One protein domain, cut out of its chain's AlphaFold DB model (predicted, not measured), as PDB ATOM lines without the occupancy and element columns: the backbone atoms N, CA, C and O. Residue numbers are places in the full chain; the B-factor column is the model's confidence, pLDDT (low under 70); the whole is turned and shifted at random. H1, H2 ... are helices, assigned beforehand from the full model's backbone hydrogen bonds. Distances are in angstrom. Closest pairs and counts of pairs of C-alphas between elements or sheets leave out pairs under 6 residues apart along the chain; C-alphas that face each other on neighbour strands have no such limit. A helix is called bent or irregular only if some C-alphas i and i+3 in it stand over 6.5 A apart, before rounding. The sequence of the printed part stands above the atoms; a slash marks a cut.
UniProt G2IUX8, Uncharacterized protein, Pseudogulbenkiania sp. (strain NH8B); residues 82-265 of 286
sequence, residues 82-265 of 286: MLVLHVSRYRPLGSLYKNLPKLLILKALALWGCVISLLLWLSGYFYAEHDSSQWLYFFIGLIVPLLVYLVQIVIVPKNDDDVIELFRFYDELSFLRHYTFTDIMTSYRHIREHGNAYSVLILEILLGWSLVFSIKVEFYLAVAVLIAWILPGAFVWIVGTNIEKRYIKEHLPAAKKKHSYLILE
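What this domain is: This is residues 82 to 265 of the 286 residues of an uncharacterized protein of Pseudogulbenkiania sp. (strain NH8B) (UniProt G2IUX8). A four-helix bundle, H3, H4, H6 and H7a, forms one end of a long, loose frame; beyond it H6 and H7b spread as a V, H5 spans the opening and short H1 sits inside. Residues 248 to 265, of which 248 to 258 belong to H7b and 260 to 265 to H8, stick out as a tail. The 184 printed residues hold eight named helices, H1 to H8, and no named strand: all helix. The whole is loose, radius of gyration of the C-alphas 21.9 A, spanning 77 by 38 by 35 A.

Where its parts are: H1, residues 82 to 88, begins at C-alpha 82 (184.213, 182.824, 147.225). H2 is residues 93 to 98, H3 102 to 122 (30.0 A), H4 132 to 155 (35.1 A), H5 160 to 179 (28.8 A) and H6 183 to 217 (51.3 A). H7, residues 219 to 258, was assigned as one helix by its hydrogen bonds but is bent, C-alphas 229 and 232 being 7.1 A apart; its arms are H7a, 219 to 229 (16.0 A), and H7b, 232 to 258 (38.8 A), itself irregular, with C-alphas 250 and 253 7.1 A apart. H8, residues 260 to 265, ends at C-alpha 265 (224.506, 169.446, 165.178).

How they stand to each other: H3, H4, H6 and H7a form an up and down bundle, each running against the one before. H4, with residues 134 to 145 alone, touches residues 206 to 217 of H6, closest C-alphas Gly 141 and Ser 210, 4.2 A. H6 and H7a form a hairpin at a shallow tilt of 23 degrees, closest C-alphas Ser 214 and Ala 222, 5.1 A. H1 touches H7b's residues 232 to 236 alone, closest C-alphas Val 84 and Gly 233, 5.6 A. H5 touches H7b at a steep tilt of 62 degrees, with residues 163 to 167 alone, closest C-alphas Phe 167 and Ile 243, 6.1 A. H2 is close to but not clearly touching H4, C-alphas Leu 96 and Ile 155, 6.8 A. Every O i to N i+4 pair is within hydrogen-bond range in H1, H3, H5, H6 and H8; H4 has 18 of 20, H7a 6 of 7, H7b 18 of 23 and H2 0 of 2, with 2 of 3 O i to N i+3 pairs.

The domain as a whole: The C-alphas farthest apart, Glu 129 and Glu 265, are 78.9 A apart. The printed part has no cut and no long link. Residues 94, 96 to 99 and 181 have pLDDT under 70.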
ATOM      1  N   MET A  82     183.202 183.297 148.168       94.88
ATOM      2  CA  MET A  82     184.213 182.824 147.225       94.88
ATOM      3  C   MET A  82     185.355 182.087 147.937       94.88
ATOM      4  O   MET A  82     185.888 181.117 147.396       94.88
ATOM      5  N   LEU A  83     185.705 182.472 149.169       94.44
ATOM      6  CA  LEU A  83     186.672 181.722 149.977       94.44
ATOM      7  C   LEU A  83     186.178 180.293 150.247       94.44
ATOM      8  O   LEU A  83     186.940 179.331 150.109       94.44
ATOM      9  N   VAL A  84     184.888 180.142 150.558       95.38
ATOM     10  CA  VAL A  84     184.263 178.832 150.773       95.38
ATOM     11  C   VAL A  84     184.262 178.002 149.483       95.38
ATOM     12  O   VAL A  84     184.561 176.806 149.513       95.38
ATOM     13  N   LEU A  85     184.006 178.623 148.329       93.31
ATOM     14  CA  LEU A  85     184.112 177.955 147.026       93.31
ATOM     15  C   LEU A  85     185.547 177.481 146.736       93.31
ATOM     16  O   LEU A  85     185.739 176.348 146.293       93.31
ATOM     17  N   HIS A  86     186.566 178.294 147.041       92.25
ATOM     18  CA  HIS A  86     187.973 177.914 146.844       92.25
ATOM     19  C   HIS A  86     188.385 176.709 147.682       92.25
ATOM     20  O   HIS A  86     189.072 175.820 147.171       92.25
ATOM     21  N   VAL A  87     187.977 176.659 148.952       92.88
ATOM     22  CA  VAL A  87     188.314 175.520 149.816       92.88
ATOM     23  C   VAL A  87     187.516 174.267 149.447       92.88
ATOM     24  O   VAL A  87     187.992 173.161 149.652       92.88
ATOM     25  N   SER A  88     186.341 174.412 148.832       92.00
ATOM     26  CA  SER A  88     185.465 173.280 148.487       92.00
ATOM     27  C   SER A  88     185.747 172.673 147.107       92.00
ATOM     28  O   SER A  88     185.165 171.652 146.751       92.00
ATOM     29  N   ARG A  89     186.657 173.269 146.325       90.19
ATOM     30  CA  ARG A  89     186.902 172.910 144.915       90.19
ATOM     31  C   ARG A  89     187.454 171.502 144.668       90.19
ATOM     32  O   ARG A  89     187.489 171.075 143.521       90.19
ATOM     33  N   TYR A  90     187.959 170.830 145.702       90.62
ATOM     34  CA  TYR A  90     188.449 169.452 145.587       90.62
ATOM     35  C   TYR A  90     187.302 168.469 145.316       90.62
ATOM     36  O   TYR A  90     187.529 167.401 144.757       90.62
ATOM     37  N   ARG A  91     186.065 168.845 145.671       87.00
ATOM     38  CA  ARG A  91     184.885 168.008 145.475       87.00
ATOM     39  C   ARG A  91     184.277 168.193 144.086       87.00
ATOM     40  O   ARG A  91     184.028 169.328 143.674       87.00
ATOM     41  N   PRO A  92     183.903 167.105 143.395       82.00
ATOM     42  CA  PRO A  92     183.100 167.199 142.183       82.00
ATOM     43  C   PRO A  92     181.657 167.596 142.522       82.00
ATOM     44  O   PRO A  92     181.087 167.101 143.498       82.00
ATOM     45  N   LEU A  93     181.018 168.419 141.679       73.81
ATOM     46  CA  LEU A  93     179.650 168.918 141.909       73.81
ATOM     47  C   LEU A  93     178.632 167.793 142.173       73.81
ATOM     48  O   LEU A  93     177.762 167.932 143.028       73.81
ATOM     49  N   GLY A  94     178.764 166.650 141.493       68.94
ATOM     50  CA  GLY A  94     177.861 165.505 141.661       68.94
ATOM     51  C   GLY A  94     177.908 164.844 143.047       68.94
ATOM     52  O   GLY A  94     176.941 164.195 143.444       68.94
ATOM     53  N   SER A  95     178.996 165.021 143.805       71.69
ATOM     54  CA  SER A  95     179.110 164.509 145.180       71.69
ATOM     55  C   SER A  95     178.324 165.353 146.191       71.69
ATOM     56  O   SER A  95     177.831 164.824 147.187       71.69
ATOM     57  N   LEU A  96     178.134 166.647 145.902       67.75
ATOM     58  CA  LEU A  96     177.468 167.598 146.794       67.75
ATOM     59  C   LEU A  96     175.977 167.278 146.961       67.75
ATOM     60  O   LEU A  96     175.446 167.360 148.066       67.75
ATOM     61  N   TYR A  97     175.312 166.859 145.880       65.44
ATOM     62  CA  TYR A  97     173.888 166.512 145.899       65.44
ATOM     63  C   TYR A  97     173.594 165.218 146.665       65.44
ATOM     64  O   TYR A  97     172.543 165.099 147.291       65.44
ATOM     65  N   LYS A  98     174.517 164.248 146.636       67.62
ATOM     66  CA  LYS A  98     174.305 162.922 147.242       67.62
ATOM     67  C   LYS A  98     174.377 162.947 148.769       67.62
ATOM     68  O   LYS A  98     173.683 162.172 149.417       67.62
ATOM     69  N   ASN A  99     175.155 163.871 149.331       63.62
ATOM     70  CA  ASN A  99     175.439 163.938 150.766       63.62
ATOM     71  C   ASN A  99     174.887 165.207 151.424       63.62
ATOM     72  O   ASN A  99     175.466 165.709 152.386       63.62
ATOM     73  N   LEU A 100     173.775 165.745 150.912       73.44
ATOM     74  CA  LEU A 100     173.169 166.956 151.457       73.44
ATOM     75  C   LEU A 100     172.718 166.715 152.914       73.44
ATOM     76  O   LEU A 100     171.782 165.938 153.141       73.44
ATOM     77  N   PRO A 101     173.328 167.367 153.924       78.69
ATOM     78  CA  PRO A 101     173.017 167.091 155.319       78.69
ATOM     79  C   PRO A 101     171.692 167.768 155.697       78.69
ATOM     80  O   PRO A 101     171.679 168.859 156.267       78.69
ATOM     81  N   LYS A 102     170.561 167.117 155.383       85.62
ATOM     82  CA  LYS A 102     169.199 167.651 155.592       85.62
ATOM     83  C   LYS A 102     168.991 168.196 157.007       85.62
ATOM     84  O   LYS A 102     168.440 169.278 157.171       85.62
ATOM     85  N   LEU A 103     169.494 167.485 158.020       86.50
ATOM     86  CA  LEU A 103     169.406 167.913 159.417       86.50
ATOM     87  C   LEU A 103     170.198 169.198 159.694       86.50
ATOM     88  O   LEU A 103     169.735 170.049 160.444       86.50
ATOM     89  N   LEU A 104     171.381 169.355 159.096       85.69
ATOM     90  CA  LEU A 104     172.185 170.566 159.255       85.69
ATOM     91  C   LEU A 104     171.511 171.761 158.578       85.69
ATOM     92  O   LEU A 104     171.461 172.832 159.170       85.69
ATOM     93  N   ILE A 105     170.954 171.562 157.382       87.88
ATOM     94  CA  ILE A 105     170.182 172.593 156.675       87.88
ATOM     95  C   ILE A 105     168.971 173.008 157.506       87.88
ATOM     96  O   ILE A 105     168.748 174.197 157.692       87.88
ATOM     97  N   LEU A 106     168.229 172.045 158.061       89.50
ATOM     98  CA  LEU A 106     167.081 172.338 158.911       89.50
ATOM     99  C   LEU A 106     167.490 173.119 160.167       89.50
ATOM    100  O   LEU A 106     166.845 174.105 160.504       89.50
ATOM    101  N   LYS A 107     168.588 172.727 160.828       89.81
ATOM    102  CA  LYS A 107     169.140 173.462 161.978       89.81
ATOM    103  C   LYS A 107     169.578 174.878 161.597       89.81
ATOM    104  O   LYS A 107     169.311 175.809 162.346       89.81
ATOM    105  N   ALA A 108     170.221 175.043 160.443       88.50
ATOM    106  CA  ALA A 108     170.653 176.337 159.928       88.50
ATOM    107  C   ALA A 108     169.457 177.251 159.610       88.50
ATOM    108  O   ALA A 108     169.463 178.412 160.006       88.50
ATOM    109  N   LEU A 109     168.418 176.710 158.965       90.75
ATOM    110  CA  LEU A 109     167.158 177.404 158.691       90.75
ATOM    111  C   LEU A 109     166.438 177.810 159.977       90.75
ATOM    112  O   LEU A 109     166.017 178.956 160.103       90.75
ATOM    113  N   ALA A 110     166.326 176.887 160.936       91.94
ATOM    114  CA  ALA A 110     165.690 177.152 162.221       91.94
ATOM    115  C   ALA A 110     166.440 178.244 162.992       91.94
ATOM    116  O   ALA A 110     165.820 179.196 163.451       91.94
ATOM    117  N   LEU A 111     167.772 178.156 163.073       90.81
ATOM    118  CA  LEU A 111     168.595 179.171 163.729       90.81
ATOM    119  C   LEU A 111     168.447 180.541 163.057       90.81
ATOM    120  O   LEU A 111     168.257 181.537 163.748       90.81
ATOM    121  N   TRP A 112     168.497 180.589 161.724       89.00
ATOM    122  CA  TRP A 112     168.319 181.819 160.953       89.00
ATOM    123  C   TRP A 112     166.947 182.453 161.203       89.00
ATOM    124  O   TRP A 112     166.862 183.635 161.533       89.00
ATOM    125  N   GLY A 113     165.885 181.646 161.136       90.19
ATOM    126  CA  GLY A 113     164.524 182.077 161.443       90.19
ATOM    127  C   GLY A 113     164.385 182.591 162.875       90.19
ATOM    128  O   GLY A 113     163.831 183.664 163.078       90.19
ATOM    129  N   CYS A 114     164.942 181.887 163.866       92.62
ATOM    130  CA  CYS A 114     164.917 182.322 165.264       92.62
ATOM    131  C   CYS A 114     165.625 183.667 165.470       92.62
ATOM    132  O   CYS A 114     165.083 184.532 166.153       92.62
ATOM    133  N   VAL A 115     166.812 183.857 164.880       90.75
ATOM    134  CA  VAL A 115     167.571 185.112 164.998       90.75
ATOM    135  C   VAL A 115     166.804 186.270 164.365       90.75
ATOM    136  O   VAL A 115     166.661 187.313 164.997       90.75
ATOM    137  N   ILE A 116     166.268 186.090 163.155       90.50
ATOM    138  CA  ILE A 116     165.484 187.131 162.478       90.50
ATOM    139  C   ILE A 116     164.226 187.469 163.272       90.50
ATOM    140  O   ILE A 116     163.991 188.637 163.558       90.50
ATOM    141  N   SER A 117     163.445 186.463 163.671       89.75
ATOM    142  CA  SER A 117     162.218 186.677 164.441       89.75
ATOM    143  C   SER A 117     162.492 187.403 165.756       89.75
ATOM    144  O   SER A 117     161.739 188.300 166.119       89.75
ATOM    145  N   LEU A 118     163.589 187.065 166.445       92.00
ATOM    146  CA  LEU A 118     164.001 187.761 167.661       92.00
ATOM    147  C   LEU A 118     164.368 189.225 167.381       92.00
ATOM    148  O   LEU A 118     163.932 190.101 168.121       92.00
ATOM    149  N   LEU A 119     165.139 189.504 166.326       90.44
ATOM    150  CA  LEU A 119     165.536 190.870 165.969       90.44
ATOM    151  C   LEU A 119     164.334 191.748 165.606       90.44
ATOM    152  O   LEU A 119     164.256 192.878 166.077       90.44
ATOM    153  N   LEU A 120     163.393 191.219 164.822       88.69
ATOM    154  CA  LEU A 120     162.160 191.924 164.456       88.69
ATOM    155  C   LEU A 120     161.244 192.140 165.661       88.69
ATOM    156  O   LEU A 120     160.616 193.187 165.793       88.69
ATOM    157  N   TRP A 121     161.161 191.158 166.560       91.50
ATOM    158  CA  TRP A 121     160.395 191.308 167.792       91.50
ATOM    159  C   TRP A 121     160.994 192.397 168.690       91.50
ATOM    160  O   TRP A 121     160.266 193.272 169.154       91.50
ATOM    161  N   LEU A 122     162.320 192.402 168.870       89.88
ATOM    162  CA  LEU A 122     163.031 193.409 169.664       89.88
ATOM    163  C   LEU A 122     162.969 194.817 169.057       89.88
ATOM    164  O   LEU A 122     162.995 195.789 169.809       89.88
ATOM    165  N   SER A 123     162.894 194.949 167.729       86.75
ATOM    166  CA  SER A 123     162.725 196.257 167.079       86.75
ATOM    167  C   SER A 123     161.286 196.774 167.138       86.75
ATOM    168  O   SER A 123     161.036 197.921 166.779       86.75
ATOM    169  N   GLY A 124     160.342 195.950 167.603       86.44
ATOM    170  CA  GLY A 124     158.921 196.270 167.603       86.44
ATOM    171  C   GLY A 124     158.271 196.185 166.218       86.44
ATOM    172  O   GLY A 124     157.145 196.651 166.066       86.44
ATOM    173  N   TYR A 125     158.944 195.570 165.234       87.25
ATOM    174  CA  TYR A 125     158.492 195.500 163.841       87.25
ATOM    175  C   TYR A 125     157.071 194.940 163.743       87.25
ATOM    176  O   TYR A 125     156.197 195.584 163.187       87.25
ATOM    177  N   PHE A 126     156.783 193.814 164.407       87.00
ATOM    178  CA  PHE A 126     155.461 193.170 164.361       87.00
ATOM    179  C   PHE A 126     154.295 193.999 164.928       87.00
ATOM    180  O   PHE A 126     153.145 193.597 164.764       87.00
ATOM    181  N   TYR A 127     154.567 195.112 165.612       87.50
ATOM    182  CA  TYR A 127     153.539 196.010 166.142       87.50
ATOM    183  C   TYR A 127     153.249 197.200 165.215       87.50
ATOM    184  O   TYR A 127     152.332 197.970 165.498       87.50
ATOM    185  N   ALA A 128     154.016 197.367 164.135       86.88
ATOM    186  CA  ALA A 128     153.826 198.426 163.152       86.88
ATOM    187  C   ALA A 128     152.888 197.988 162.014       86.88
ATOM    188  O   ALA A 128     152.783 196.810 161.672       86.88
ATOM    189  N   GLU A 129     152.208 198.957 161.398       88.00
ATOM    190  CA  GLU A 129     151.457 198.721 160.166       88.00
ATOM    191  C   GLU A 129     152.422 198.649 158.977       88.00
ATOM    192  O   GLU A 129     153.229 199.557 158.759       88.00
ATOM    193  N   HIS A 130     152.336 197.564 158.201       88.00
ATOM    194  CA  HIS A 130     153.221 197.311 157.067       88.00
ATOM    195  C   HIS A 130     152.465 197.300 155.745       88.00
ATOM    196  O   HIS A 130     151.470 196.591 155.586       88.00
ATOM    197  N   ASP A 131     153.000 198.020 154.764       89.25
ATOM    198  CA  ASP A 131     152.547 197.933 153.379       89.25
ATOM    199  C   ASP A 131     153.088 196.663 152.683       89.25
ATOM    200  O   ASP A 131     154.110 196.087 153.065       89.25
ATOM    201  N   SER A 132     152.427 196.241 151.602       86.94
ATOM    202  CA  SER A 132     152.818 195.100 150.761       86.94
ATOM    203  C   SER A 132     154.252 195.220 150.229       86.94
ATOM    204  O   SER A 132     154.955 194.217 150.081       86.94
ATOM    205  N   SER A 133     154.718 196.446 149.975       86.94
ATOM    206  CA  SER A 133     156.091 196.714 149.538       86.94
ATOM    207  C   SER A 133     157.147 196.339 150.591       86.94
ATOM    208  O   SER A 133     158.205 195.816 150.234       86.94
ATOM    209  N   GLN A 134     156.852 196.517 151.883       85.31
ATOM    210  CA  GLN A 134     157.769 196.177 152.977       85.31
ATOM    211  C   GLN A 134     157.945 194.664 153.119       85.31
ATOM    212  O   GLN A 134     159.065 194.190 153.314       85.31
ATOM    213  N   TRP A 135     156.876 193.889 152.912       85.06
ATOM    214  CA  TRP A 135     156.962 192.428 152.864       85.06
ATOM    215  C   TRP A 135     157.838 191.939 151.711       85.06
ATOM    216  O   TRP A 135     158.648 191.032 151.892       85.06
ATOM    217  N   LEU A 136     157.746 192.566 150.536       86.25
ATOM    218  CA  LEU A 136     158.620 192.229 149.412       86.25
ATOM    219  C   LEU A 136     160.097 192.508 149.736       86.25
ATOM    220  O   LEU A 136     160.952 191.662 149.464       86.25
ATOM    221  N   TYR A 137     160.404 193.659 150.344       88.19
ATOM    222  CA  TYR A 137     161.766 193.987 150.781       88.19
ATOM    223  C   TYR A 137     162.279 192.998 151.823       88.19
ATOM    224  O   TYR A 137     163.417 192.540 151.719       88.19
ATOM    225  N   PHE A 138     161.426 192.604 152.766       85.94
ATOM    226  CA  PHE A 138     161.726 191.582 153.757       85.94
ATOM    227  C   PHE A 138     162.107 190.247 153.108       85.94
ATOM    228  O   PHE A 138     163.167 189.692 153.405       85.94
ATOM    229  N   PHE A 139     161.296 189.753 152.168       85.88
ATOM    230  CA  PHE A 139     161.582 188.489 151.495       85.88
ATOM    231  C   PHE A 139     162.866 188.552 150.670       85.88
ATOM    232  O   PHE A 139     163.710 187.670 150.810       85.88
ATOM    233  N   ILE A 140     163.059 189.591 149.851       82.81
ATOM    234  CA  ILE A 140     164.259 189.715 149.008       82.81
ATOM    235  C   ILE A 140     165.517 189.884 149.867       82.81
ATOM    236  O   ILE A 140     166.513 189.197 149.636       82.81
ATOM    237  N   GLY A 141     165.455 190.756 150.879       85.69
ATOM    238  CA  GLY A 141     166.565 191.057 151.780       85.69
ATOM    239  C   GLY A 141     167.070 189.844 152.556       85.69
ATOM    240  O   GLY A 141     168.238 189.816 152.934       85.69
ATOM    241  N   LEU A 142     166.228 188.822 152.747       88.00
ATOM    242  CA  LEU A 142     166.546 187.642 153.550       88.00
ATOM    243  C   LEU A 142     166.712 186.352 152.762       88.00
ATOM    244  O   LEU A 142     167.525 185.513 153.152       88.00
ATOM    245  N   ILE A 143     165.981 186.170 151.661       89.94
ATOM    246  CA  ILE A 143     166.043 184.925 150.891       89.94
ATOM    247  C   ILE A 143     167.383 184.784 150.174       89.94
ATOM    248  O   ILE A 143     167.979 183.712 150.193       89.94
ATOM    249  N   VAL A 144     167.897 185.873 149.598       91.19
ATOM    250  CA  VAL A 144     169.179 185.879 148.887       91.19
ATOM    251  C   VAL A 144     170.342 185.507 149.816       91.19
ATOM    252  O   VAL A 144     171.035 184.530 149.512       91.19
ATOM    253  N   PRO A 145     170.567 186.191 150.959       92.19
ATOM    254  CA  PRO A 145     171.664 185.828 151.848       92.19
ATOM    255  C   PRO A 145     171.452 184.458 152.484       92.19
ATOM    256  O   PRO A 145     172.430 183.742 152.682       92.19
ATOM    257  N   LEU A 146     170.204 184.038 152.728       91.38
ATOM    258  CA  LEU A 146     169.918 182.686 153.196       91.38
ATOM    259  C   LEU A 146     170.356 181.629 152.179       91.38
ATOM    260  O   LEU A 146     171.037 180.677 152.552       91.38
ATOM    261  N   LEU A 147     170.009 181.778 150.900       92.19
ATOM    262  CA  LEU A 147     170.411 180.828 149.859       92.19
ATOM    263  C   LEU A 147     171.936 180.748 149.743       92.19
ATOM    264  O   LEU A 147     172.494 179.650 149.718       92.19
ATOM    265  N   VAL A 148     172.618 181.897 149.746       94.44
ATOM    266  CA  VAL A 148     174.087 181.958 149.719       94.44
ATOM    267  C   VAL A 148     174.688 181.302 150.967       94.44
ATOM    268  O   VAL A 148     175.636 180.523 150.864       94.44
ATOM    269  N   TYR A 149     174.127 181.554 152.149       93.88
ATOM    270  CA  TYR A 149     174.540 180.923 153.403       93.88
ATOM    271  C   TYR A 149     174.364 179.399 153.369       93.88
ATOM    272  O   TYR A 149     175.289 178.660 153.709       93.88
ATOM    273  N   LEU A 150     173.218 178.906 152.893       91.94
ATOM    274  CA  LEU A 150     172.947 177.473 152.777       91.94
ATOM    275  C   LEU A 150     173.914 176.786 151.815       91.94
ATOM    276  O   LEU A 150     174.444 175.729 152.153       91.94
ATOM    277  N   VAL A 151     174.189 177.391 150.655       91.12
ATOM    278  CA  VAL A 151     175.182 176.862 149.709       91.12
ATOM    279  C   VAL A 151     176.543 176.739 150.391       91.12
ATOM    280  O   VAL A 151     177.144 175.668 150.338       91.12
ATOM    281  N   GLN A 152     176.997 177.779 151.097       93.44
ATOM    282  CA  GLN A 152     178.273 177.756 151.819       93.44
ATOM    283  C   GLN A 152     178.323 176.650 152.884       93.44
ATOM    284  O   GLN A 152     179.277 175.873 152.923       93.44
ATOM    285  N   ILE A 153     177.279 176.530 153.712       91.00
ATOM    286  CA  ILE A 153     177.179 175.488 154.743       91.00
ATOM    287  C   ILE A 153     177.194 174.096 154.115       91.00
ATOM    288  O   ILE A 153     177.782 173.180 154.679       91.00
ATOM    289  N   VAL A 154     176.581 173.896 152.951       89.12
ATOM    290  CA  VAL A 154     176.591 172.594 152.275       89.12
ATOM    291  C   VAL A 154     177.995 172.232 151.804       89.12
ATOM    292  O   VAL A 154     178.463 171.133 152.105       89.12
ATOM    293  N   ILE A 155     178.683 173.148 151.127       90.50
ATOM    294  CA  ILE A 155     179.938 172.827 150.438       90.50
ATOM    295  C   ILE A 155     181.160 172.809 151.361       90.50
ATOM    296  O   ILE A 155     182.092 172.055 151.082       90.50
ATOM    297  N   VAL A 156     181.144 173.574 152.462       91.69
ATOM    298  CA  VAL A 156     182.312 173.714 153.341       91.69
ATOM    299  C   VAL A 156     182.761 172.347 153.893       91.69
ATOM    300  O   VAL A 156     181.893 171.532 154.245       91.69
ATOM    301  N   PRO A 157     184.080 172.070 153.962       90.81
ATOM    302  CA  PRO A 157     184.642 170.906 154.657       90.81
ATOM    303  C   PRO A 157     184.229 170.888 156.131       90.81
ATOM    304  O   PRO A 157     184.357 171.911 156.800       90.81
ATOM    305  N   LYS A 158     183.729 169.757 156.641       87.06
ATOM    306  CA  LYS A 158     183.177 169.670 158.012       87.06
ATOM    307  C   LYS A 158     183.839 168.625 158.892       87.06
ATOM    308  O   LYS A 158     183.781 168.756 160.109       87.06
ATOM    309  N   ASN A 159     184.389 167.576 158.299       89.56
ATOM    310  CA  ASN A 159     184.925 166.429 159.024       89.56
ATOM    311  C   ASN A 159     186.381 166.150 158.618       89.56
ATOM    312  O   ASN A 159     186.935 166.803 157.732       89.56
ATOM    313  N   ASP A 160     187.014 165.203 159.303       89.50
ATOM    314  CA  ASP A 160     188.422 164.879 159.065       89.50
ATOM    315  C   ASP A 160     188.651 164.270 157.676       89.50
ATOM    316  O   ASP A 160     189.666 164.568 157.049       89.50
ATOM    317  N   ASP A 161     187.701 163.481 157.166       90.44
ATOM    318  CA  ASP A 161     187.780 162.888 155.827       90.44
ATOM    319  C   ASP A 161     187.841 163.972 154.744       90.44
ATOM    320  O   ASP A 161     188.692 163.920 153.853       90.44
ATOM    321  N   ASP A 162     187.023 165.017 154.887       91.06
ATOM    322  CA  ASP A 162     187.031 166.190 154.017       91.06
ATOM    323  C   ASP A 162     188.387 166.895 154.025       91.06
ATOM    324  O   ASP A 162     188.895 167.300 152.981       91.06
ATOM    325  N   VAL A 163     188.988 167.055 155.209       93.00
ATOM    326  CA  VAL A 163     190.306 167.685 155.360       93.00
ATOM    327  C   VAL A 163     191.396 166.817 154.731       93.00
ATOM    328  O   VAL A 163     192.329 167.354 154.136       93.00
ATOM    329  N   ILE A 164     191.291 165.491 154.833       93.06
ATOM    330  CA  ILE A 164     192.236 164.548 154.220       93.06
ATOM    331  C   ILE A 164     192.167 164.627 152.697       93.06
ATOM    332  O   ILE A 164     193.208 164.719 152.046       93.06
ATOM    333  N   GLU A 165     190.963 164.598 152.129       93.06
ATOM    334  CA  GLU A 165     190.763 164.676 150.682       93.06
ATOM    335  C   GLU A 165     191.217 166.035 150.136       93.06
ATOM    336  O   GLU A 165     191.962 166.102 149.157       93.06
ATOM    337  N   LEU A 166     190.863 167.116 150.836       94.19
ATOM    338  CA  LEU A 166     191.326 168.469 150.555       94.19
ATOM    339  C   LEU A 166     192.856 168.566 150.569       94.19
ATOM    340  O   LEU A 166     193.447 169.090 149.625       94.19
ATOM    341  N   PHE A 167     193.500 168.059 151.623       95.00
ATOM    342  CA  PHE A 167     194.955 168.057 151.749       95.00
ATOM    343  C   PHE A 167     195.608 167.309 150.586       95.00
ATOM    344  O   PHE A 167     196.479 167.870 149.924       95.00
ATOM    345  N   ARG A 168     195.140 166.089 150.290       94.38
ATOM    346  CA  ARG A 168     195.652 165.270 149.183       94.38
ATOM    347  C   ARG A 168     195.526 165.998 147.849       94.38
ATOM    348  O   ARG A 168     196.501 166.091 147.113       94.38
ATOM    349  N   PHE A 169     194.358 166.573 147.575       94.00
ATOM    350  CA  PHE A 169     194.119 167.338 146.357       94.00
ATOM    351  C   PHE A 169     195.109 168.504 146.206       94.00
ATOM    352  O   PHE A 169     195.653 168.726 145.123       94.00
ATOM    353  N   TYR A 170     195.349 169.274 147.272       92.44
ATOM    354  CA  TYR A 170     196.270 170.413 147.216       92.44
ATOM    355  C   TYR A 170     197.740 169.987 147.135       92.44
ATOM    356  O   TYR A 170     198.505 170.656 146.435       92.44
ATOM    357  N   ASP A 171     198.122 168.894 147.794       92.75
ATOM    358  CA  ASP A 171     199.474 168.332 147.741       92.75
ATOM    359  C   ASP A 171     199.799 167.823 146.327       92.75
ATOM    360  O   ASP A 171     200.754 168.299 145.708       92.75
ATOM    361  N   GLU A 172     198.923 166.998 145.743       91.81
ATOM    362  CA  GLU A 172     199.041 166.506 144.361       91.81
ATOM    363  C   GLU A 172     199.071 167.657 143.349       91.81
ATOM    364  O   GLU A 172     199.905 167.691 142.440       91.81
ATOM    365  N   LEU A 173     198.206 168.659 143.527       89.25
ATOM    366  CA  LEU A 173     198.187 169.834 142.663       89.25
ATOM    367  C   LEU A 173     199.478 170.658 142.780       89.25
ATOM    368  O   LEU A 173     199.929 171.226 141.786       89.25
ATOM    369  N   SER A 174     200.061 170.766 143.976       88.31
ATOM    370  CA  SER A 174     201.328 171.474 144.183       88.31
ATOM    371  C   SER A 174     202.496 170.735 143.532       88.31
ATOM    372  O   SER A 174     203.316 171.364 142.860       88.31
ATOM    373  N   PHE A 175     202.504 169.404 143.638       88.00
ATOM    374  CA  PHE A 175     203.471 168.533 142.990       88.00
ATOM    375  C   PHE A 175     203.398 168.690 141.469       88.00
ATOM    376  O   PHE A 175     204.390 169.041 140.832       88.00
ATOM    377  N   LEU A 176     202.207 168.551 140.880       87.88
ATOM    378  CA  LEU A 176     202.025 168.694 139.435       87.88
ATOM    379  C   LEU A 176     202.416 170.087 138.926       87.88
ATOM    380  O   LEU A 176     202.978 170.194 137.845       87.88
ATOM    381  N   ARG A 177     202.190 171.157 139.694       84.62
ATOM    382  CA  ARG A 177     202.639 172.511 139.314       84.62
ATOM    383  C   ARG A 177     204.154 172.665 139.295       84.62
ATOM    384  O   ARG A 177     204.654 173.518 138.572       84.62
ATOM    385  N   HIS A 178     204.865 171.908 140.124       82.44
ATOM    386  CA  HIS A 178     206.320 171.971 140.179       82.44
ATOM    387  C   HIS A 178     206.965 171.259 138.986       82.44
ATOM    388  O   HIS A 178     207.948 171.755 138.441       82.44
ATOM    389  N   TYR A 179     206.401 170.123 138.569       79.56
ATOM    390  CA  TYR A 179     206.966 169.291 137.502       79.56
ATOM    391  C   TYR A 179     206.385 169.579 136.114       79.56
ATOM    392  O   TYR A 179     207.021 169.263 135.111       79.56
ATOM    393  N   THR A 180     205.208 170.204 136.038       72.38
ATOM    394  CA  THR A 180     204.456 170.368 134.791       72.38
ATOM    395  C   THR A 180     204.214 171.854 134.518       72.38
ATOM    396  O   THR A 180     203.258 172.452 135.012       72.38
ATOM    397  N   PHE A 181     205.076 172.467 133.703       64.62
ATOM    398  CA  PHE A 181     204.874 173.820 133.171       64.62
ATOM    399  C   PHE A 181     204.298 173.726 131.759       64.62
ATOM    400  O   PHE A 181     205.032 173.758 130.778       64.62
ATOM    401  N   THR A 182     202.980 173.560 131.653       71.31
ATOM    402  CA  THR A 182     202.288 173.526 130.357       71.31
ATOM    403  C   THR A 182     201.469 174.792 130.142       71.31
ATOM    404  O   THR A 182     200.880 175.331 131.084       71.31
ATOM    405  N   ASP A 183     201.351 175.221 128.885       77.94
ATOM    406  CA  ASP A 183     200.472 176.328 128.466       77.94
ATOM    407  C   ASP A 183     198.997 176.089 128.842       77.94
ATOM    408  O   ASP A 183     198.203 177.012 129.022       77.94
ATOM    409  N   ILE A 184     198.617 174.825 129.037       82.50
ATOM    410  CA  ILE A 184     197.293 174.438 129.528       82.50
ATOM    411  C   ILE A 184     197.084 174.923 130.969       82.50
ATOM    412  O   ILE A 184     196.008 175.419 131.308       82.50
ATOM    413  N   MET A 185     198.100 174.821 131.831       80.38
ATOM    414  CA  MET A 185     198.003 175.253 133.226       80.38
ATOM    415  C   MET A 185     197.831 176.772 133.335       80.38
ATOM    416  O   MET A 185     197.019 177.238 134.141       80.38
ATOM    417  N   THR A 186     198.582 177.542 132.545       79.19
ATOM    418  CA  THR A 186     198.468 179.009 132.502       79.19
ATOM    419  C   THR A 186     197.104 179.430 131.956       79.19
ATOM    420  O   THR A 186     196.432 180.256 132.579       79.19
ATOM    421  N   SER A 187     196.628 178.776 130.894       82.00
ATOM    422  CA  SER A 187     195.296 179.003 130.317       82.00
ATOM    423  C   SER A 187     194.171 178.732 131.324       82.00
ATOM    424  O   SER A 187     193.320 179.590 131.566       82.00
ATOM    425  N   TYR A 188     194.189 177.575 131.996       82.81
ATOM    426  CA  TYR A 188     193.214 177.245 133.044       82.81
ATOM    427  C   TYR A 188     193.272 178.230 134.223       82.81
ATOM    428  O   TYR A 188     192.235 178.623 134.768       82.81
ATOM    429  N   ARG A 189     194.476 178.651 134.630       82.62
ATOM    430  CA  ARG A 189     194.661 179.629 135.707       82.62
ATOM    431  C   ARG A 189     193.986 180.956 135.371       82.62
ATOM    432  O   ARG A 189     193.253 181.463 136.216       82.62
ATOM    433  N   HIS A 190     194.185 181.453 134.154       83.50
ATOM    434  CA  HIS A 190     193.579 182.688 133.672       83.50
ATOM    435  C   HIS A 190     192.045 182.592 133.651       83.50
ATOM    436  O   HIS A 190     191.370 183.447 134.222       83.50
ATOM    437  N   ILE A 191     191.481 181.508 133.098       86.50
ATOM    438  CA  ILE A 191     190.023 181.265 133.095       86.50
ATOM    439  C   ILE A 191     189.458 181.308 134.521       86.50
ATOM    440  O   ILE A 191     188.441 181.955 134.775       86.50
ATOM    441  N   ARG A 192     190.136 180.661 135.474       86.94
ATOM    442  CA  ARG A 192     189.718 180.662 136.880       86.94
ATOM    443  C   ARG A 192     189.830 182.047 137.518       86.94
ATOM    444  O   ARG A 192     188.969 182.410 138.313       86.94
ATOM    445  N   GLU A 193     190.896 182.790 137.243       84.25
ATOM    446  CA  GLU A 193     191.126 184.118 137.825       84.25
ATOM    447  C   GLU A 193     190.082 185.137 137.341       84.25
ATOM    448  O   GLU A 193     189.527 185.856 138.175       84.25
ATOM    449  N   HIS A 194     189.708 185.108 136.058       86.94
ATOM    450  CA  HIS A 194     188.594 185.908 135.528       86.94
ATOM    451  C   HIS A 194     187.236 185.444 136.046       86.94
ATOM    452  O   HIS A 194     186.450 186.259 136.516       86.94
ATOM    453  N   GLY A 195     186.969 184.134 136.036       90.12
ATOM    454  CA  GLY A 195     185.726 183.588 136.587       90.12
ATOM    455  C   GLY A 195     185.523 183.967 138.058       90.12
ATOM    456  O   GLY A 195     184.411 184.297 138.471       90.12
ATOM    457  N   ASN A 196     186.609 184.000 138.838       90.12
ATOM    458  CA  ASN A 196     186.609 184.499 140.210       90.12
ATOM    459  C   ASN A 196     186.246 185.995 140.265       90.12
ATOM    460  O   ASN A 196     185.343 186.355 141.013       90.12
ATOM    461  N   ALA A 197     186.875 186.841 139.440       89.00
ATOM    462  CA  ALA A 197     186.573 188.277 139.372       89.00
ATOM    463  C   ALA A 197     185.076 188.549 139.139       89.00
ATOM    464  O   ALA A 197     184.439 189.265 139.909       89.00
ATOM    465  N   TYR A 198     184.492 187.911 138.118       91.31
ATOM    466  CA  TYR A 198     183.072 188.073 137.791       91.31
ATOM    467  C   TYR A 198     182.151 187.551 138.893       91.31
ATOM    468  O   TYR A 198     181.128 188.156 139.198       91.31
ATOM    469  N   SER A 199     182.522 186.439 139.522       92.50
ATOM    470  CA  SER A 199     181.740 185.881 140.622       92.50
ATOM    471  C   SER A 199     181.763 186.788 141.855       92.50
ATOM    472  O   SER A 199     180.733 186.940 142.504       92.50
ATOM    473  N   VAL A 200     182.901 187.421 142.166       93.19
ATOM    474  CA  VAL A 200     182.989 188.418 143.247       93.19
ATOM    475  C   VAL A 200     182.078 189.605 142.950       93.19
ATOM    476  O   VAL A 200     181.301 189.981 143.820       93.19
ATOM    477  N   LEU A 201     182.072 190.111 141.716       94.69
ATOM    478  CA  LEU A 201     181.173 191.195 141.314       94.69
ATOM    479  C   LEU A 201     179.687 190.832 141.502       94.69
ATOM    480  O   LEU A 201     178.901 191.635 142.001       94.69
ATOM    481  N   ILE A 202     179.289 189.606 141.142       95.88
ATOM    482  CA  ILE A 202     177.920 189.119 141.380       95.88
ATOM    483  C   ILE A 202     177.620 189.076 142.884       95.88
ATOM    484  O   ILE A 202     176.563 189.540 143.311       95.88
ATOM    485  N   LEU A 203     178.544 188.556 143.697       96.81
ATOM    486  CA  LEU A 203     178.392 188.509 145.154       96.81
ATOM    487  C   LEU A 203     178.290 189.912 145.772       96.81
ATOM    488  O   LEU A 203     177.496 190.103 146.689       96.81
ATOM    489  N   GLU A 204     179.027 190.896 145.251       96.62
ATOM    490  CA  GLU A 204     178.924 192.302 145.655       96.62
ATOM    491  C   GLU A 204     177.528 192.866 145.411       96.62
ATOM    492  O   GLU A 204     176.959 193.486 146.310       96.62
ATOM    493  N   ILE A 205     176.947 192.615 144.237       96.00
ATOM    494  CA  ILE A 205     175.592 193.076 143.905       96.00
ATOM    495  C   ILE A 205     174.552 192.373 144.784       96.00
ATOM    496  O   ILE A 205     173.677 193.034 145.346       96.00
ATOM    497  N   LEU A 206     174.661 191.050 144.950       96.44
ATOM    498  CA  LEU A 206     173.729 190.270 145.769       96.44
ATOM    499  C   LEU A 206     173.754 190.709 147.235       96.44
ATOM    500  O   LEU A 206     172.691 190.927 147.820       96.44
ATOM    501  N   LEU A 207     174.942 190.876 147.822       97.25
ATOM    502  CA  LEU A 207     175.065 191.403 149.179       97.25
ATOM    503  C   LEU A 207     174.509 192.831 149.249       97.25
ATOM    504  O   LEU A 207     173.781 193.154 150.182       97.25
ATOM    505  N   GLY A 208     174.770 193.659 148.238       96.12
ATOM    506  CA  GLY A 208     174.404 195.073 148.237       96.12
ATOM    507  C   GLY A 208     172.896 195.250 148.252       96.12
ATOM    508  O   GLY A 208     172.362 195.970 149.093       96.12
ATOM    509  N   TRP A 209     172.195 194.515 147.386       94.25
ATOM    510  CA  TRP A 209     170.735 194.448 147.405       94.25
ATOM    511  C   TRP A 209     170.204 193.906 148.724       94.25
ATOM    512  O   TRP A 209     169.295 194.508 149.294       94.25
ATOM    513  N   SER A 210     170.791 192.826 149.241       94.94
ATOM    514  CA  SER A 210     170.361 192.240 150.514       94.94
ATOM    515  C   SER A 210     170.442 193.260 151.653       94.94
ATOM    516  O   SER A 210     169.503 193.381 152.438       94.94
ATOM    517  N   LEU A 211     171.519 194.048 151.708       94.94
ATOM    518  CA  LEU A 211     171.711 195.096 152.709       94.94
ATOM    519  C   LEU A 211     170.766 196.282 152.506       94.94
ATOM    520  O   LEU A 211     170.150 196.711 153.476       94.94
ATOM    521  N   VAL A 212     170.599 196.782 151.276       93.25
ATOM    522  CA  VAL A 212     169.665 197.886 150.984       93.25
ATOM    523  C   VAL A 212     168.245 197.516 151.412       93.25
ATOM    524  O   VAL A 212     167.594 198.282 152.119       93.25
ATOM    525  N   PHE A 213     167.761 196.333 151.023       92.69
ATOM    526  CA  PHE A 213     166.421 195.888 151.400       92.69
ATOM    527  C   PHE A 213     166.304 195.607 152.898       92.69
ATOM    528  O   PHE A 213     165.291 195.960 153.492       92.69
ATOM    529  N   SER A 214     167.348 195.058 153.522       91.94
ATOM    530  CA  SER A 214     167.361 194.854 154.972       91.94
ATOM    531  C   SER A 214     167.274 196.172 155.734       91.94
ATOM    532  O   SER A 214     166.466 196.265 156.644       91.94
ATOM    533  N   ILE A 215     168.032 197.205 155.345       90.75
ATOM    534  CA  ILE A 215     167.998 198.529 155.994       90.75
ATOM    535  C   ILE A 215     166.614 199.176 155.873       90.75
ATOM    536  O   ILE A 215     166.153 199.779 156.838       90.75
ATOM    537  N   LYS A 216     165.951 199.029 154.718       88.88
ATOM    538  CA  LYS A 216     164.587 199.540 154.493       88.88
ATOM    539  C   LYS A 216     163.529 198.870 155.366       88.88
ATOM    540  O   LYS A 216     162.479 199.463 155.586       88.88
ATOM    541  N   VAL A 217     163.782 197.637 155.797       87.69
ATOM    542  CA  VAL A 217     162.937 196.919 156.753       87.69
ATOM    543  C   VAL A 217     163.340 197.333 158.162       87.69
ATOM    544  O   VAL A 217     162.576 197.994 158.850       87.69
ATOM    545  N   GLU A 218     164.558 196.976 158.568       88.19
ATOM    546  CA  GLU A 218     165.126 197.268 159.877       88.19
ATOM    547  C   GLU A 218     166.656 197.280 159.829       88.19
ATOM    548  O   GLU A 218     167.297 196.326 159.382       88.19
ATOM    549  N   PHE A 219     167.283 198.312 160.398       87.81
ATOM    550  CA  PHE A 219     168.746 198.454 160.384       87.81
ATOM    551  C   PHE A 219     169.486 197.229 160.958       87.81
ATOM    552  O   PHE A 219     170.495 196.792 160.405       87.81
ATOM    553  N   TYR A 220     168.979 196.641 162.047       88.19
ATOM    554  CA  TYR A 220     169.608 195.480 162.690       88.19
ATOM    555  C   TYR A 220     169.585 194.222 161.812       88.19
ATOM    556  O   TYR A 220     170.436 193.344 161.971       88.19
ATOM    557  N   LEU A 221     168.670 194.148 160.844       90.50
ATOM    558  CA  LEU A 221     168.599 193.042 159.899       90.50
ATOM    559  C   LEU A 221     169.825 193.014 158.981       90.50
ATOM    560  O   LEU A 221     170.357 191.944 158.696       90.50
ATOM    561  N   ALA A 222     170.346 194.184 158.598       91.94
ATOM    562  CA  ALA A 222     171.570 194.279 157.805       91.94
ATOM    563  C   ALA A 222     172.784 193.695 158.549       91.94
ATOM    564  O   ALA A 222     173.630 193.041 157.941       91.94
ATOM    565  N   VAL A 223     172.843 193.859 159.877       91.69
ATOM    566  CA  VAL A 223     173.891 193.250 160.714       91.69
ATOM    567  C   VAL A 223     173.775 191.724 160.702       91.69
ATOM    568  O   VAL A 223     174.781 191.039 160.525       91.69
ATOM    569  N   ALA A 224     172.561 191.179 160.825       92.00
ATOM    570  CA  ALA A 224     172.337 189.736 160.738       92.00
ATOM    571  C   ALA A 224     172.728 189.171 159.362       92.00
ATOM    572  O   ALA A 224     173.387 188.132 159.291       92.00
ATOM    573  N   VAL A 225     172.383 189.881 158.281       94.38
ATOM    574  CA  VAL A 225     172.796 189.543 156.910       94.38
ATOM    575  C   VAL A 225     174.317 189.504 156.785       94.38
ATOM    576  O   VAL A 225     174.845 188.509 156.293       94.38
ATOM    577  N   LEU A 226     175.032 190.519 157.280       95.62
ATOM    578  CA  LEU A 226     176.500 190.532 157.264       95.62
ATOM    579  C   LEU A 226     177.096 189.355 158.039       95.62
ATOM    580  O   LEU A 226     178.009 188.695 157.544       95.62
ATOM    581  N   ILE A 227     176.570 189.061 159.232       94.12
ATOM    582  CA  ILE A 227     177.046 187.935 160.043       94.12
ATOM    583  C   ILE A 227     176.861 186.622 159.282       94.12
ATOM    584  O   ILE A 227     177.829 185.880 159.133       94.12
ATOM    585  N   ALA A 228     175.671 186.333 158.745       92.81
ATOM    586  CA  ALA A 228     175.461 185.103 157.978       92.81
ATOM    587  C   ALA A 228     176.285 185.044 156.687       92.81
ATOM    588  O   ALA A 228     176.723 183.963 156.296       92.81
ATOM    589  N   TRP A 229     176.544 186.182 156.045       96.94
ATOM    590  CA  TRP A 229     177.376 186.238 154.843       96.94
ATOM    591  C   TRP A 229     178.840 185.873 155.124       96.94
ATOM    592  O   TRP A 229     179.482 185.171 154.336       96.94
ATOM    593  N   ILE A 230     179.376 186.341 156.256       96.69
ATOM    594  CA  ILE A 230     180.795 186.214 156.613       96.69
ATOM    595  C   ILE A 230     181.078 184.924 157.391       96.69
ATOM    596  O   ILE A 230     182.150 184.341 157.239       96.69
ATOM    597  N   LEU A 231     180.138 184.459 158.218       94.94
ATOM    598  CA  LEU A 231     180.378 183.386 159.188       94.94
ATOM    599  C   LEU A 231     180.921 182.083 158.564       94.94
ATOM    600  O   LEU A 231     181.893 181.548 159.104       94.94
ATOM    601  N   PRO A 232     180.399 181.571 157.430       94.50
ATOM    602  CA  PRO A 232     180.982 180.390 156.796       94.50
ATOM    603  C   PRO A 232     182.399 180.634 156.266       94.50
ATOM    604  O   PRO A 232     183.253 179.758 156.393       94.50
ATOM    605  N   GLY A 233     182.674 181.820 155.716       95.06
ATOM    606  CA  GLY A 233     184.016 182.218 155.289       95.06
ATOM    607  C   GLY A 233     184.991 182.292 156.465       95.06
ATOM    608  O   GLY A 233     186.099 181.770 156.377       95.06
ATOM    609  N   ALA A 234     184.558 182.837 157.603       95.56
ATOM    610  CA  ALA A 234     185.344 182.845 158.836       95.56
ATOM    611  C   ALA A 234     185.639 181.419 159.338       95.56
ATOM    612  O   ALA A 234     186.758 181.130 159.760       95.56
ATOM    613  N   PHE A 235     184.679 180.494 159.227       94.75
ATOM    614  CA  PHE A 235     184.882 179.085 159.576       94.75
ATOM    615  C   PHE A 235     185.978 178.405 158.732       94.75
ATOM    616  O   PHE A 235     186.667 177.514 159.234       94.75
ATOM    617  N   VAL A 236     186.226 178.852 157.492       95.44
ATOM    618  CA  VAL A 236     187.325 178.329 156.648       95.44
ATOM    619  C   VAL A 236     188.696 178.485 157.317       95.44
ATOM    620  O   VAL A 236     189.591 177.681 157.059       95.44
ATOM    621  N   TRP A 237     188.872 179.436 158.239       95.31
ATOM    622  CA  TRP A 237     190.102 179.540 159.031       95.31
ATOM    623  C   TRP A 237     190.406 178.261 159.836       95.31
ATOM    624  O   TRP A 237     191.553 177.805 159.885       95.31
ATOM    625  N   ILE A 238     189.376 177.621 160.402       94.81
ATOM    626  CA  ILE A 238     189.516 176.342 161.118       94.81
ATOM    627  C   ILE A 238     189.941 175.241 160.143       94.81
ATOM    628  O   ILE A 238     190.823 174.440 160.458       94.81
ATOM    629  N   VAL A 239     189.364 175.230 158.936       94.44
ATOM    630  CA  VAL A 239     189.751 174.291 157.872       94.44
ATOM    631  C   VAL A 239     191.234 174.459 157.531       94.44
ATOM    632  O   VAL A 239     191.964 173.472 157.529       94.44
ATOM    633  N   GLY A 240     191.706 175.695 157.337       94.31
ATOM    634  CA  GLY A 240     193.122 175.995 157.096       94.31
ATOM    635  C   GLY A 240     194.036 175.484 158.214       94.31
ATOM    636  O   GLY A 240     195.014 174.789 157.951       94.31
ATOM    637  N   THR A 241     193.653 175.717 159.469       95.56
ATOM    638  CA  THR A 241     194.395 175.218 160.640       95.56
ATOM    639  C   THR A 241     194.485 173.685 160.654       95.56
ATOM    640  O   THR A 241     195.513 173.106 161.017       95.56
ATOM    641  N   ASN A 242     193.420 172.988 160.254       95.75
ATOM    642  CA  ASN A 242     193.419 171.526 160.200       95.75
ATOM    643  C   ASN A 242     194.277 170.981 159.045       95.75
ATOM    644  O   ASN A 242     194.958 169.968 159.228       95.75
ATOM    645  N   ILE A 243     194.321 171.677 157.905       94.69
ATOM    646  CA  ILE A 243     195.259 171.378 156.809       94.69
ATOM    647  C   ILE A 243     196.706 171.502 157.302       94.69
ATOM    648  O   ILE A 243     197.506 170.603 157.056       94.69
ATOM    649  N   GLU A 244     197.052 172.561 158.040       94.00
ATOM    650  CA  GLU A 244     198.409 172.748 158.579       94.00
ATOM    651  C   GLU A 244     198.816 171.627 159.542       94.00
ATOM    652  O   GLU A 244     199.906 171.059 159.431       94.00
ATOM    653  N   LYS A 245     197.919 171.239 160.459       94.38
ATOM    654  CA  LYS A 245     198.147 170.087 161.347       94.38
ATOM    655  C   LYS A 245     198.402 168.811 160.546       94.38
ATOM    656  O   LYS A 245     199.279 168.021 160.912       94.38
ATOM    657  N   ARG A 246     197.662 168.607 159.450       93.44
ATOM    658  CA  ARG A 246     197.857 167.451 158.570       93.44
ATOM    659  C   ARG A 246     199.197 167.511 157.845       93.44
ATOM    660  O   ARG A 246     199.913 166.514 157.860       93.44
ATOM    661  N   TYR A 247     199.566 168.671 157.310       93.38
ATOM    662  CA  TYR A 247     200.853 168.899 156.656       93.38
ATOM    663  C   TYR A 247     202.023 168.509 157.568       93.38
ATOM    664  O   TYR A 247     202.917 167.764 157.167       93.38
ATOM    665  N   ILE A 248     201.983 168.946 158.831       94.19
ATOM    666  CA  ILE A 248     202.989 168.573 159.832       94.19
ATOM    667  C   ILE A 248     203.002 167.056 160.034       94.19
ATOM    668  O   ILE A 248     204.070 166.450 160.014       94.19
ATOM    669  N   LYS A 249     201.837 166.427 160.221       93.38
ATOM    670  CA  LYS A 249     201.747 164.979 160.459       93.38
ATOM    671  C   LYS A 249     202.367 164.161 159.319       93.38
ATOM    672  O   LYS A 249     203.099 163.216 159.603       93.38
ATOM    673  N   GLU A 250     202.096 164.533 158.071       92.19
ATOM    674  CA  GLU A 250     202.552 163.801 156.882       92.19
ATOM    675  C   GLU A 250     204.036 164.046 156.571       92.19
ATOM    676  O   GLU A 250     204.794 163.103 156.338       92.19
ATOM    677  N   HIS A 251     204.501 165.300 156.611       91.25
ATOM    678  CA  HIS A 251     205.842 165.638 156.116       91.25
ATOM    679  C   HIS A 251     206.920 165.738 157.199       91.25
ATOM    680  O   HIS A 251     208.112 165.657 156.881       91.25
ATOM    681  N   LEU A 252     206.561 165.867 158.483       91.75
ATOM    682  CA  LEU A 252     207.548 165.965 159.564       91.75
ATOM    683  C   LEU A 252     208.507 164.760 159.632       91.75
ATOM    684  O   LEU A 252     209.703 164.996 159.832       91.75
ATOM    685  N   PRO A 253     208.075 163.491 159.464       92.44
ATOM    686  CA  PRO A 253     208.995 162.352 159.485       92.44
ATOM    687  C   PRO A 253     210.049 162.421 158.369       92.44
ATOM    688  O   PRO A 253     211.243 162.242 158.628       92.44
ATOM    689  N   ALA A 254     209.628 162.752 157.144       89.38
ATOM    690  CA  ALA A 254     210.524 162.905 156.000       89.38
ATOM    691  C   ALA A 254     211.497 164.079 156.198       89.38
ATOM    692  O   ALA A 254     212.702 163.934 155.976       89.38
ATOM    693  N   ALA A 255     211.002 165.215 156.699       88.44
ATOM    694  CA  ALA A 255     211.824 166.379 157.018       88.44
ATOM    695  C   ALA A 255     212.866 166.065 158.107       88.44
ATOM    696  O   ALA A 255     214.043 166.389 157.942       88.44
ATOM    697  N   LYS A 256     212.477 165.367 159.184       89.25
ATOM    698  CA  LYS A 256     213.402 164.917 160.240       89.25
ATOM    699  C   LYS A 256     214.483 163.984 159.703       89.25
ATOM    700  O   LYS A 256     215.633 164.107 160.115       89.25
ATOM    701  N   LYS A 257     214.141 163.080 158.778       90.56
ATOM    702  CA  LYS A 257     215.117 162.193 158.129       90.56
ATOM    703  C   LYS A 257     216.112 162.994 157.284       90.56
ATOM    704  O   LYS A 257     217.320 162.839 157.461       90.56
ATOM    705  N   LYS A 258     215.611 163.892 156.427       88.81
ATOM    706  CA  LYS A 258     216.419 164.739 155.531       88.81
ATOM    707  C   LYS A 258     217.352 165.688 156.290       88.81
ATOM    708  O   LYS A 258     218.494 165.876 155.886       88.81
ATOM    709  N   HIS A 259     216.884 166.257 157.398       86.56
ATOM    710  CA  HIS A 259     217.626 167.231 158.209       86.56
ATOM    711  C   HIS A 259     218.186 166.638 159.508       86.56
ATOM    712  O   HIS A 259     218.482 167.368 160.455       86.56
ATOM    713  N   SER A 260     218.346 165.315 159.566       84.38
ATOM    714  CA  SER A 260     218.864 164.606 160.741       84.38
ATOM    715  C   SER A 260     220.234 165.135 161.183       84.38
ATOM    716  O   SER A 260     220.449 165.329 162.378       84.38
ATOM    717  N   TYR A 261     221.113 165.473 160.234       82.81
ATOM    718  CA  TYR A 261     222.425 166.069 160.508       82.81
ATOM    719  C   TYR A 261     222.330 167.434 161.216       82.81
ATOM    720  O   TYR A 261     222.972 167.620 162.245       82.81
ATOM    721  N   LEU A 262     221.457 168.344 160.759       82.06
ATOM    722  CA  LEU A 262     221.241 169.656 161.398       82.06
ATOM    723  C   LEU A 262     220.662 169.522 162.810       82.06
ATOM    724  O   LEU A 262     220.992 170.293 163.711       82.06
ATOM    725  N   ILE A 263     219.775 168.544 163.011       79.81
ATOM    726  CA  ILE A 263     219.182 168.268 164.324       79.81
ATOM    727  C   ILE A 263     220.258 167.752 165.288       79.81
ATOM    728  O   ILE A 263     220.295 168.171 166.446       79.81
ATOM    729  N   LEU A 264     221.139 166.861 164.822       80.69
ATOM    730  CA  LEU A 264     222.262 166.344 165.606       80.69
ATOM    731  C   LEU A 264     223.279 167.444 165.937       80.69
ATOM    732  O   LEU A 264     223.720 167.531 167.080       80.69
ATOM    733  N   GLU A 265     223.598 168.314 164.981       84.38
ATOM    734  CA  GLU A 265     224.506 169.446 165.178       84.38
ATOM    735  C   GLU A 265     223.962 170.444 166.215       84.38
ATOM    736  O   GLU A 265     224.653 170.771 167.179       84.38
TER     737      GLU A 265